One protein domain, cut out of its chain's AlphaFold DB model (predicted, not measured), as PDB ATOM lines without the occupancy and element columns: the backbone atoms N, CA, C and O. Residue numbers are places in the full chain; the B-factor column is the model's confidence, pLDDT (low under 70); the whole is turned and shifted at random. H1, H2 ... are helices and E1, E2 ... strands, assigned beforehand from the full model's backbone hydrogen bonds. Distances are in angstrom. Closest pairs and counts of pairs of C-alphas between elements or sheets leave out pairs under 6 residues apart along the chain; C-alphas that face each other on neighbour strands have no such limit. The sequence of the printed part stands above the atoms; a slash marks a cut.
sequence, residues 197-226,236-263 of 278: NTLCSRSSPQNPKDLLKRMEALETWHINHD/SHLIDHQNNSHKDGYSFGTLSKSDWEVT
ATOM      1  N   ASN A 197     -40.263 -17.925  40.169       89.44
ATOM      2  CA  ASN A 197     -40.147 -19.254  39.567       89.44
ATOM      3  C   ASN A 197     -40.994 -19.368  38.294       89.44
ATOM      4  O   ASN A 197     -40.502 -19.831  37.270       89.44
ATOM      5  N   THR A 198     -42.236 -18.881  38.332       85.62
ATOM      6  CA  THR A 198     -43.157 -18.904  37.187       85.62
ATOM      7  C   THR A 198     -42.611 -18.118  35.992       85.62
ATOM      8  O   THR A 198     -42.770 -18.545  34.851       85.62
ATOM      9  N   LEU A 199     -41.937 -16.988  36.230       83.81
ATOM     10  CA  LEU A 199     -41.360 -16.164  35.163       83.81
ATOM     11  C   LEU A 199     -40.025 -16.683  34.621       83.81
ATOM     12  O   LEU A 199     -39.672 -16.369  33.478       83.81
ATOM     13  N   CYS A 200     -39.284 -17.444  35.424       81.06
ATOM     14  CA  CYS A 200     -38.003 -18.039  35.047       81.06
ATOM     15  C   CYS A 200     -38.150 -19.431  34.412       81.06
ATOM     16  O   CYS A 200     -37.311 -19.822  33.597       81.06
ATOM     17  N   SER A 201     -39.206 -20.180  34.739       72.12
ATOM     18  CA  SER A 201     -39.471 -21.502  34.170       72.12
ATOM     19  C   SER A 201     -39.976 -21.401  32.724       72.12
ATOM     20  O   SER A 201     -41.047 -20.875  32.435       72.12
ATOM     21  N   ARG A 202     -39.184 -21.932  31.789       57.16
ATOM     22  CA  ARG A 202     -39.285 -21.706  30.336       57.16
ATOM     23  C   ARG A 202     -40.251 -22.626  29.567       57.16
ATOM     24  O   ARG A 202     -40.107 -22.760  28.356       57.16
ATOM     25  N   SER A 203     -41.219 -23.260  30.223       54.59
ATOM     26  CA  SER A 203     -41.798 -24.511  29.691       54.59
ATOM     27  C   SER A 203     -43.314 -24.511  29.467       54.59
ATOM     28  O   SER A 203     -43.927 -25.574  29.459       54.59
ATOM     29  N   SER A 204     -43.936 -23.345  29.283       59.56
ATOM     30  CA  SER A 204     -45.368 -23.237  28.976       59.56
ATOM     31  C   SER A 204     -45.585 -22.784  27.524       59.56
ATOM     32  O   SER A 204     -44.903 -21.856  27.086       59.56
ATOM     33  N   PRO A 205     -46.554 -23.357  26.780       59.56
ATOM     34  CA  PRO A 205     -46.936 -22.873  25.448       59.56
ATOM     35  C   PRO A 205     -47.510 -21.443  25.470       59.56
ATOM     36  O   PRO A 205     -47.603 -20.800  24.430       59.56
ATOM     37  N   GLN A 206     -47.878 -20.933  26.650       70.12
ATOM     38  CA  GLN A 206     -48.275 -19.545  26.880       70.12
ATOM     39  C   GLN A 206     -47.258 -18.887  27.813       70.12
ATOM     40  O   GLN A 206     -47.123 -19.285  28.970       70.12
ATOM     41  N   ASN A 207     -46.533 -17.886  27.322       80.00
ATOM     42  CA  ASN A 207     -45.535 -17.178  28.113       80.00
ATOM     43  C   ASN A 207     -46.229 -16.383  29.240       80.00
ATOM     44  O   ASN A 207     -46.999 -15.466  28.937       80.00
ATOM     45  N   PRO A 208     -45.958 -16.669  30.530       83.19
ATOM     46  CA  PRO A 208     -46.574 -15.944  31.643       83.19
ATOM     47  C   PRO A 208     -46.336 -14.428  31.575       83.19
ATOM     48  O   PRO A 208     -47.192 -13.649  31.984       83.19
ATOM     49  N   LYS A 209     -45.219 -13.993  30.974       82.94
ATOM     50  CA  LYS A 209     -44.913 -12.571  30.761       82.94
ATOM     51  C   LYS A 209     -45.915 -11.888  29.832       82.94
ATOM     52  O   LYS A 209     -46.252 -10.730  30.057       82.94
ATOM     53  N   ASP A 210     -46.408 -12.588  28.812       84.94
ATOM     54  CA  ASP A 210     -47.384 -12.025  27.874       84.94
ATOM     55  C   ASP A 210     -48.756 -11.878  28.535       84.94
ATOM     56  O   ASP A 210     -49.491 -10.936  28.245       84.94
ATOM     57  N   LEU A 211     -49.106 -12.783  29.456       86.69
ATOM     58  CA  LEU A 211     -50.304 -12.634  30.277       86.69
ATOM     59  C   LEU A 211     -50.184 -11.428  31.217       86.69
ATOM     60  O   LEU A 211     -51.092 -10.605  31.226       86.69
ATOM     61  N   LEU A 212     -49.064 -11.283  31.936       89.00
ATOM     62  CA  LEU A 212     -48.844 -10.141  32.832       89.00
ATOM     63  C   LEU A 212     -48.927  -8.801  32.097       89.00
ATOM     64  O   LEU A 212     -49.554  -7.875  32.598       89.00
ATOM     65  N   LYS A 213     -48.359  -8.716  30.887       86.38
ATOM     66  CA  LYS A 213     -48.474  -7.526  30.033       86.38
ATOM     67  C   LYS A 213     -49.923  -7.223  29.660       86.38
ATOM     68  O   LYS A 213     -50.340  -6.080  29.754       86.38
ATOM     69  N   ARG A 214     -50.699  -8.236  29.253       89.12
ATOM     70  CA  ARG A 214     -52.121  -8.059  28.896       89.12
ATOM     71  C   ARG A 214     -53.009  -7.707  30.088       89.12
ATOM     72  O   ARG A 214     -54.073  -7.142  29.878       89.12
ATOM     73  N   MET A 215     -52.610  -8.103  31.292       91.06
ATOM     74  CA  MET A 215     -53.297  -7.754  32.535       91.06
ATOM     75  C   MET A 215     -52.861  -6.398  33.093       91.06
ATOM     76  O   MET A 215     -53.426  -5.987  34.099       91.06
ATOM     77  N   GLU A 216     -51.847  -5.757  32.499       90.44
ATOM     78  CA  GLU A 216     -51.223  -4.541  33.040       90.44
ATOM     79  C   GLU A 216     -50.791  -4.728  34.508       90.44
ATOM     80  O   GLU A 216     -50.863  -3.829  35.333       90.44
ATOM     81  N   ALA A 217     -50.328  -5.940  34.838       89.56
ATOM     82  CA  ALA A 217     -50.050  -6.352  36.214       89.56
ATOM     83  C   ALA A 217     -48.729  -5.797  36.782       89.56
ATOM     84  O   ALA A 217     -48.398  -6.077  37.930       89.56
ATOM     85  N   LEU A 218     -47.944  -5.095  35.962       88.25
ATOM     86  CA  LEU A 218     -46.672  -4.479  36.328       88.25
ATOM     87  C   LEU A 218     -46.597  -3.090  35.698       88.25
ATOM     88  O   LEU A 218     -46.953  -2.910  34.530       88.25
ATOM     89  N   GLU A 219     -46.051  -2.142  36.443       85.25
ATOM     90  CA  GLU A 219     -45.752  -0.806  35.958       85.25
ATOM     91  C   GLU A 219     -44.569  -0.850  34.996       85.25
ATOM     92  O   GLU A 219     -43.587  -1.571  35.208       85.25
ATOM     93  N   THR A 220     -44.650  -0.057  33.930       81.56
ATOM     94  CA  THR A 220     -43.526   0.112  33.012       81.56
ATOM     95  C   THR A 220     -42.634   1.227  33.530       81.56
ATOM     96  O   THR A 220     -42.971   2.405  33.443       81.56
ATOM     97  N   TRP A 221     -41.473   0.854  34.050       76.62
ATOM     98  CA  TRP A 221     -40.439   1.796  34.438       76.62
ATOM     99  C   TRP A 221     -39.512   2.061  33.249       76.62
ATOM    100  O   TRP A 221     -38.933   1.132  32.675       76.62
ATOM    101  N   HIS A 222     -39.392   3.329  32.853       70.38
ATOM    102  CA  HIS A 222     -38.576   3.763  31.721       70.38
ATOM    103  C   HIS A 222     -37.232   4.328  32.189       70.38
ATOM    104  O   HIS A 222     -37.187   5.202  33.051       70.38
ATOM    105  N   ILE A 223     -36.151   3.896  31.537       61.56
ATOM    106  CA  ILE A 223     -34.842   4.545  31.642       61.56
ATOM    107  C   ILE A 223     -34.921   5.830  30.811       61.56
ATOM    108  O   ILE A 223     -34.822   5.770  29.588       61.56
ATOM    109  N   ASN A 224     -35.136   6.981  31.442       56.41
ATOM    110  CA  ASN A 224     -35.012   8.273  30.769       56.41
ATOM    111  C   ASN A 224     -33.849   9.037  31.403       56.41
ATOM    112  O   ASN A 224     -33.827   9.202  32.620       56.41
ATOM    113  N   HIS A 225     -32.910   9.520  30.584       49.41
ATOM    114  CA  HIS A 225     -31.783  10.352  31.034       49.41
ATOM    115  C   HIS A 225     -32.239  11.655  31.724       49.41
ATOM    116  O   HIS A 225     -31.493  12.201  32.532       49.41
ATOM    117  N   ASP A 226     -33.476  12.091  31.456       47.34
ATOM    118  CA  ASP A 226     -34.098  13.295  32.021       47.34
ATOM    119  C   ASP A 226     -35.010  13.028  33.229       47.34
ATOM    120  O   ASP A 226     -35.527  13.976  33.822       47.34
ATOM    121  N   SER A 236     -35.373   1.737  43.926       83.25
ATOM    122  CA  SER A 236     -33.925   1.575  44.117       83.25
ATOM    123  C   SER A 236     -33.400   0.218  43.625       83.25
ATOM    124  O   SER A 236     -32.291   0.143  43.104       83.25
ATOM    125  N   HIS A 237     -34.218  -0.842  43.689       81.31
ATOM    126  CA  HIS A 237     -33.867  -2.182  43.195       81.31
ATOM    127  C   HIS A 237     -33.567  -2.225  41.692       81.31
ATOM    128  O   HIS A 237     -32.808  -3.085  41.244       81.31
ATOM    129  N   LEU A 238     -34.144  -1.314  40.902       78.31
ATOM    130  CA  LEU A 238     -33.856  -1.211  39.470       78.31
ATOM    131  C   LEU A 238     -32.546  -0.470  39.199       78.31
ATOM    132  O   LEU A 238     -31.812  -0.865  38.293       78.31
ATOM    133  N   ILE A 239     -32.227   0.544  40.009       73.62
ATOM    134  CA  ILE A 239     -30.959   1.284  39.931       73.62
ATOM    135  C   ILE A 239     -29.789   0.328  40.201       73.62
ATOM    136  O   ILE A 239     -28.839   0.260  39.417       73.62
ATOM    137  N   ASP A 240     -29.896  -0.485  41.254       70.56
ATOM    138  CA  ASP A 240     -28.875  -1.477  41.605       70.56
ATOM    139  C   ASP A 240     -28.706  -2.534  40.502       70.56
ATOM    140  O   ASP A 240     -27.587  -2.918  40.150       70.56
ATOM    141  N   HIS A 241     -29.808  -2.999  39.909       74.00
ATOM    142  CA  HIS A 241     -29.765  -3.971  38.817       74.00
ATOM    143  C   HIS A 241     -29.135  -3.390  37.537       74.00
ATOM    144  O   HIS A 241     -28.395  -4.095  36.841       74.00
ATOM    145  N   GLN A 242     -29.404  -2.119  37.226       70.88
ATOM    146  CA  GLN A 242     -28.820  -1.412  36.085       70.88
ATOM    147  C   GLN A 242     -27.301  -1.286  36.227       70.88
ATOM    148  O   GLN A 242     -26.574  -1.696  35.319       70.88
ATOM    149  N   ASN A 243     -26.833  -0.793  37.378       68.31
ATOM    150  CA  ASN A 243     -25.406  -0.613  37.661       68.31
ATOM    151  C   ASN A 243     -24.612  -1.919  37.514       68.31
ATOM    152  O   ASN A 243     -23.465  -1.901  37.077       68.31
ATOM    153  N   ASN A 244     -25.240  -3.056  37.820       67.25
ATOM    154  CA  ASN A 244     -24.617  -4.375  37.732       67.25
ATOM    155  C   ASN A 244     -24.700  -5.034  36.341       67.25
ATOM    156  O   ASN A 244     -23.923  -5.944  36.056       67.25
ATOM    157  N   SER A 245     -25.641  -4.637  35.475       64.81
ATOM    158  CA  SER A 245     -25.934  -5.375  34.233       64.81
ATOM    159  C   SER A 245     -25.262  -4.824  32.970       64.81
ATOM    160  O   SER A 245     -25.276  -5.530  31.963       64.81
ATOM    161  N   HIS A 246     -24.706  -3.602  32.986       57.81
ATOM    162  CA  HIS A 246     -24.077  -2.921  31.830       57.81
ATOM    163  C   HIS A 246     -24.874  -3.005  30.505       57.81
ATOM    164  O   HIS A 246     -24.304  -2.941  29.416       57.81
ATOM    165  N   LYS A 247     -26.197  -3.195  30.576       57.84
ATOM    166  CA  LYS A 247     -27.082  -3.269  29.412       57.84
ATOM    167  C   LYS A 247     -27.782  -1.934  29.259       57.84
ATOM    168  O   LYS A 247     -28.682  -1.625  30.035       57.84
ATOM    169  N   ASP A 248     -27.363  -1.188  28.245       50.88
ATOM    170  CA  ASP A 248     -28.035   0.034  27.834       50.88
ATOM    171  C   ASP A 248     -29.284  -0.303  27.019       50.88
ATOM    172  O   ASP A 248     -29.250  -1.057  26.040       50.88
ATOM    173  N   GLY A 249     -30.402   0.267  27.457       58.16
ATOM    174  CA  GLY A 249     -31.714   0.115  26.845       58.16
ATOM    175  C   GLY A 249     -32.640  -0.842  27.595       58.16
ATOM    176  O   GLY A 249     -32.210  -1.799  28.230       58.16
ATOM    177  N   TYR A 250     -33.934  -0.575  27.421       65.00
ATOM    178  CA  TYR A 250     -35.123  -1.314  27.862       65.00
ATOM    179  C   TYR A 250     -35.813  -0.804  29.131       65.00
ATOM    180  O   TYR A 250     -35.256  -0.720  30.218       65.00
ATOM    181  N   SER A 251     -37.101  -0.512  28.952       71.06
ATOM    182  CA  SER A 251     -38.078  -0.370  30.021       71.06
ATOM    183  C   SER A 251     -38.263  -1.697  30.757       71.06
ATOM    184  O   SER A 251     -38.370  -2.751  30.119       71.06
ATOM    185  N   PHE A 252     -38.377  -1.647  32.079       79.00
ATOM    186  CA  PHE A 252     -38.633  -2.814  32.919       79.00
ATOM    187  C   PHE A 252     -40.092  -2.841  33.370       79.00
ATOM    188  O   PHE A 252     -40.663  -1.805  33.680       79.00
ATOM    189  N   GLY A 253     -40.688  -4.032  33.431       85.00
ATOM    190  CA  GLY A 253     -41.942  -4.237  34.157       85.00
ATOM    191  C   GLY A 253     -41.629  -4.506  35.626       85.00
ATOM    192  O   GLY A 253     -40.907  -5.465  35.910       85.00
ATOM    193  N   THR A 254     -42.131  -3.691  36.549       87.88
ATOM    194  CA  THR A 254     -41.912  -3.878  37.991       87.88
ATOM    195  C   THR A 254     -43.123  -3.449  38.823       87.88
ATOM    196  O   THR A 254     -44.153  -3.075  38.277       87.88
ATOM    197  N   LEU A 255     -42.990  -3.538  40.142       90.31
ATOM    198  CA  LEU A 255     -43.844  -2.858  41.111       90.31
ATOM    199  C   LEU A 255     -42.966  -1.900  41.924       90.31
ATOM    200  O   LEU A 255     -41.741  -2.094  41.988       90.31
ATOM    201  N   SER A 256     -43.582  -0.907  42.562       90.38
ATOM    202  CA  SER A 256     -42.902  -0.103  43.578       90.38
ATOM    203  C   SER A 256     -42.407  -0.993  44.729       90.38
ATOM    204  O   SER A 256     -42.886  -2.113  44.942       90.38
ATOM    205  N   LYS A 257     -41.426  -0.514  45.494       92.06
ATOM    206  CA  LYS A 257     -40.938  -1.191  46.699       92.06
ATOM    207  C   LYS A 257     -42.090  -1.428  47.674       92.06
ATOM    208  O   LYS A 257     -42.203  -2.532  48.204       92.06
ATOM    209  N   SER A 258     -42.953  -0.433  47.865       93.31
ATOM    210  CA  SER A 258     -44.091  -0.523  48.772       93.31
ATOM    211  C   SER A 258     -45.079  -1.619  48.359       93.31
ATOM    212  O   SER A 258     -45.529  -2.398  49.205       93.31
ATOM    213  N   ASP A 259     -45.337  -1.751  47.057       92.88
ATOM    214  CA  ASP A 259     -46.196  -2.801  46.500       92.88
ATOM    215  C   ASP A 259     -45.547  -4.191  46.583       92.88
ATOM    216  O   ASP A 259     -46.198  -5.199  46.889       92.88
ATOM    217  N   TRP A 260     -44.233  -4.282  46.362       92.94
ATOM    218  CA  TRP A 260     -43.491  -5.527  46.568       92.94
ATOM    219  C   TRP A 260     -43.514  -5.974  48.031       92.94
ATOM    220  O   TRP A 260     -43.650  -7.167  48.325       92.94
ATOM    221  N   GLU A 261     -43.410  -5.035  48.966       93.88
ATOM    222  CA  GLU A 261     -43.464  -5.323  50.393       93.88
ATOM    223  C   GLU A 261     -44.813  -5.898  50.823       93.88
ATOM    224  O   GLU A 261     -44.803  -6.802  51.661       93.88
ATOM    225  N   VAL A 262     -45.942  -5.439  50.270       93.94
ATOM    226  CA  VAL A 262     -47.266  -6.001  50.597       93.94
ATOM    227  C   VAL A 262     -47.542  -7.305  49.852       93.94
ATOM    228  O   VAL A 262     -47.995  -8.275  50.453       93.94
ATOM    229  N   THR A 263     -47.207  -7.409  48.566       92.06
ATOM    230  CA  THR A 263     -47.443  -8.649  47.800       92.06
ATOM    231  C   THR A 263     -46.606  -9.820  48.324       92.06
ATOM    232  O   THR A 263     -47.059 -10.967  48.326       92.06
TER     233      THR A 263
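AT A GLANCE: This is residues 197 to 226 and 236 to 263 of the 278 residues of a protein of Schistosoma japonicum (UniProt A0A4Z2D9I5). A short two-stranded antiparallel ladder, E1 and E2, lies in the middle, with four helices spread round it: H1 and H2 towards one end, H3 towards the other, and H4 off to a third side. The whole is loosely built, with few contacts between helices, and residues 201 to 206, between H1 and H2, stick out. The printed part has 58 residues, with elements in the order H1, H2, E1, H3, E2, H4; the class is mostly helix. It is loose, with a radius of gyration of the C-alphas of 13.2 A, and spans 37 by 27 by 19 A.

HOW THE PARTS SIT: H1, residues 197 to 200, and H2, residues 208 to 214, only just touch, and only at the corner by their link, with 3 pairs of C-alphas within 8 A; the closest are those of Leu 199 and Pro 208, 6.3 A apart. E1, residues 219 to 221, and E2, residues 252 to 254, are antiparallel neighbours at 138 degrees; N 219 and O 254 are 2.8 A apart, within hydrogen-bond range, and N 252 and O 221 are 2.9 A apart. H2 and E2 are only just apart, at 8.4 A. H3, residues 236 to 245, and H4, residues 257 to 263, are close but not clearly touching, their closest C-alphas, those of His 237 and Lys 257, 8.0 A apart, and their lines are about perpendicular at 75 degrees. In H2, H3 and H4 every O i to N i+4 pair is within hydrogen-bond range; H1 is too short for such a pair.

IN THESE COORDINATES: H1 begins at C-alpha 197 (-40.147, -19.254, 39.567) and is 5.1 A long. H2 measures 10.0 A, E1 and E2 6.1 A each, and H3 14.5 A. H4, 10.0 A, ends at C-alpha 263 (-47.443, -8.649, 47.800).

THE WHOLE: The C-alphas of Pro 205 and Asp 226, the two farthest apart, are 38.9 A apart. Residues 227 to 235 are not printed, and C-alphas 226 and 236 are 16.8 A apart across this cut, between E1 and H3. Of the links printed whole, none is long. Mean pLDDT of the printed part is 76.9; residues 202 to 205, 223 to 226 and 243 to 250 are under 70.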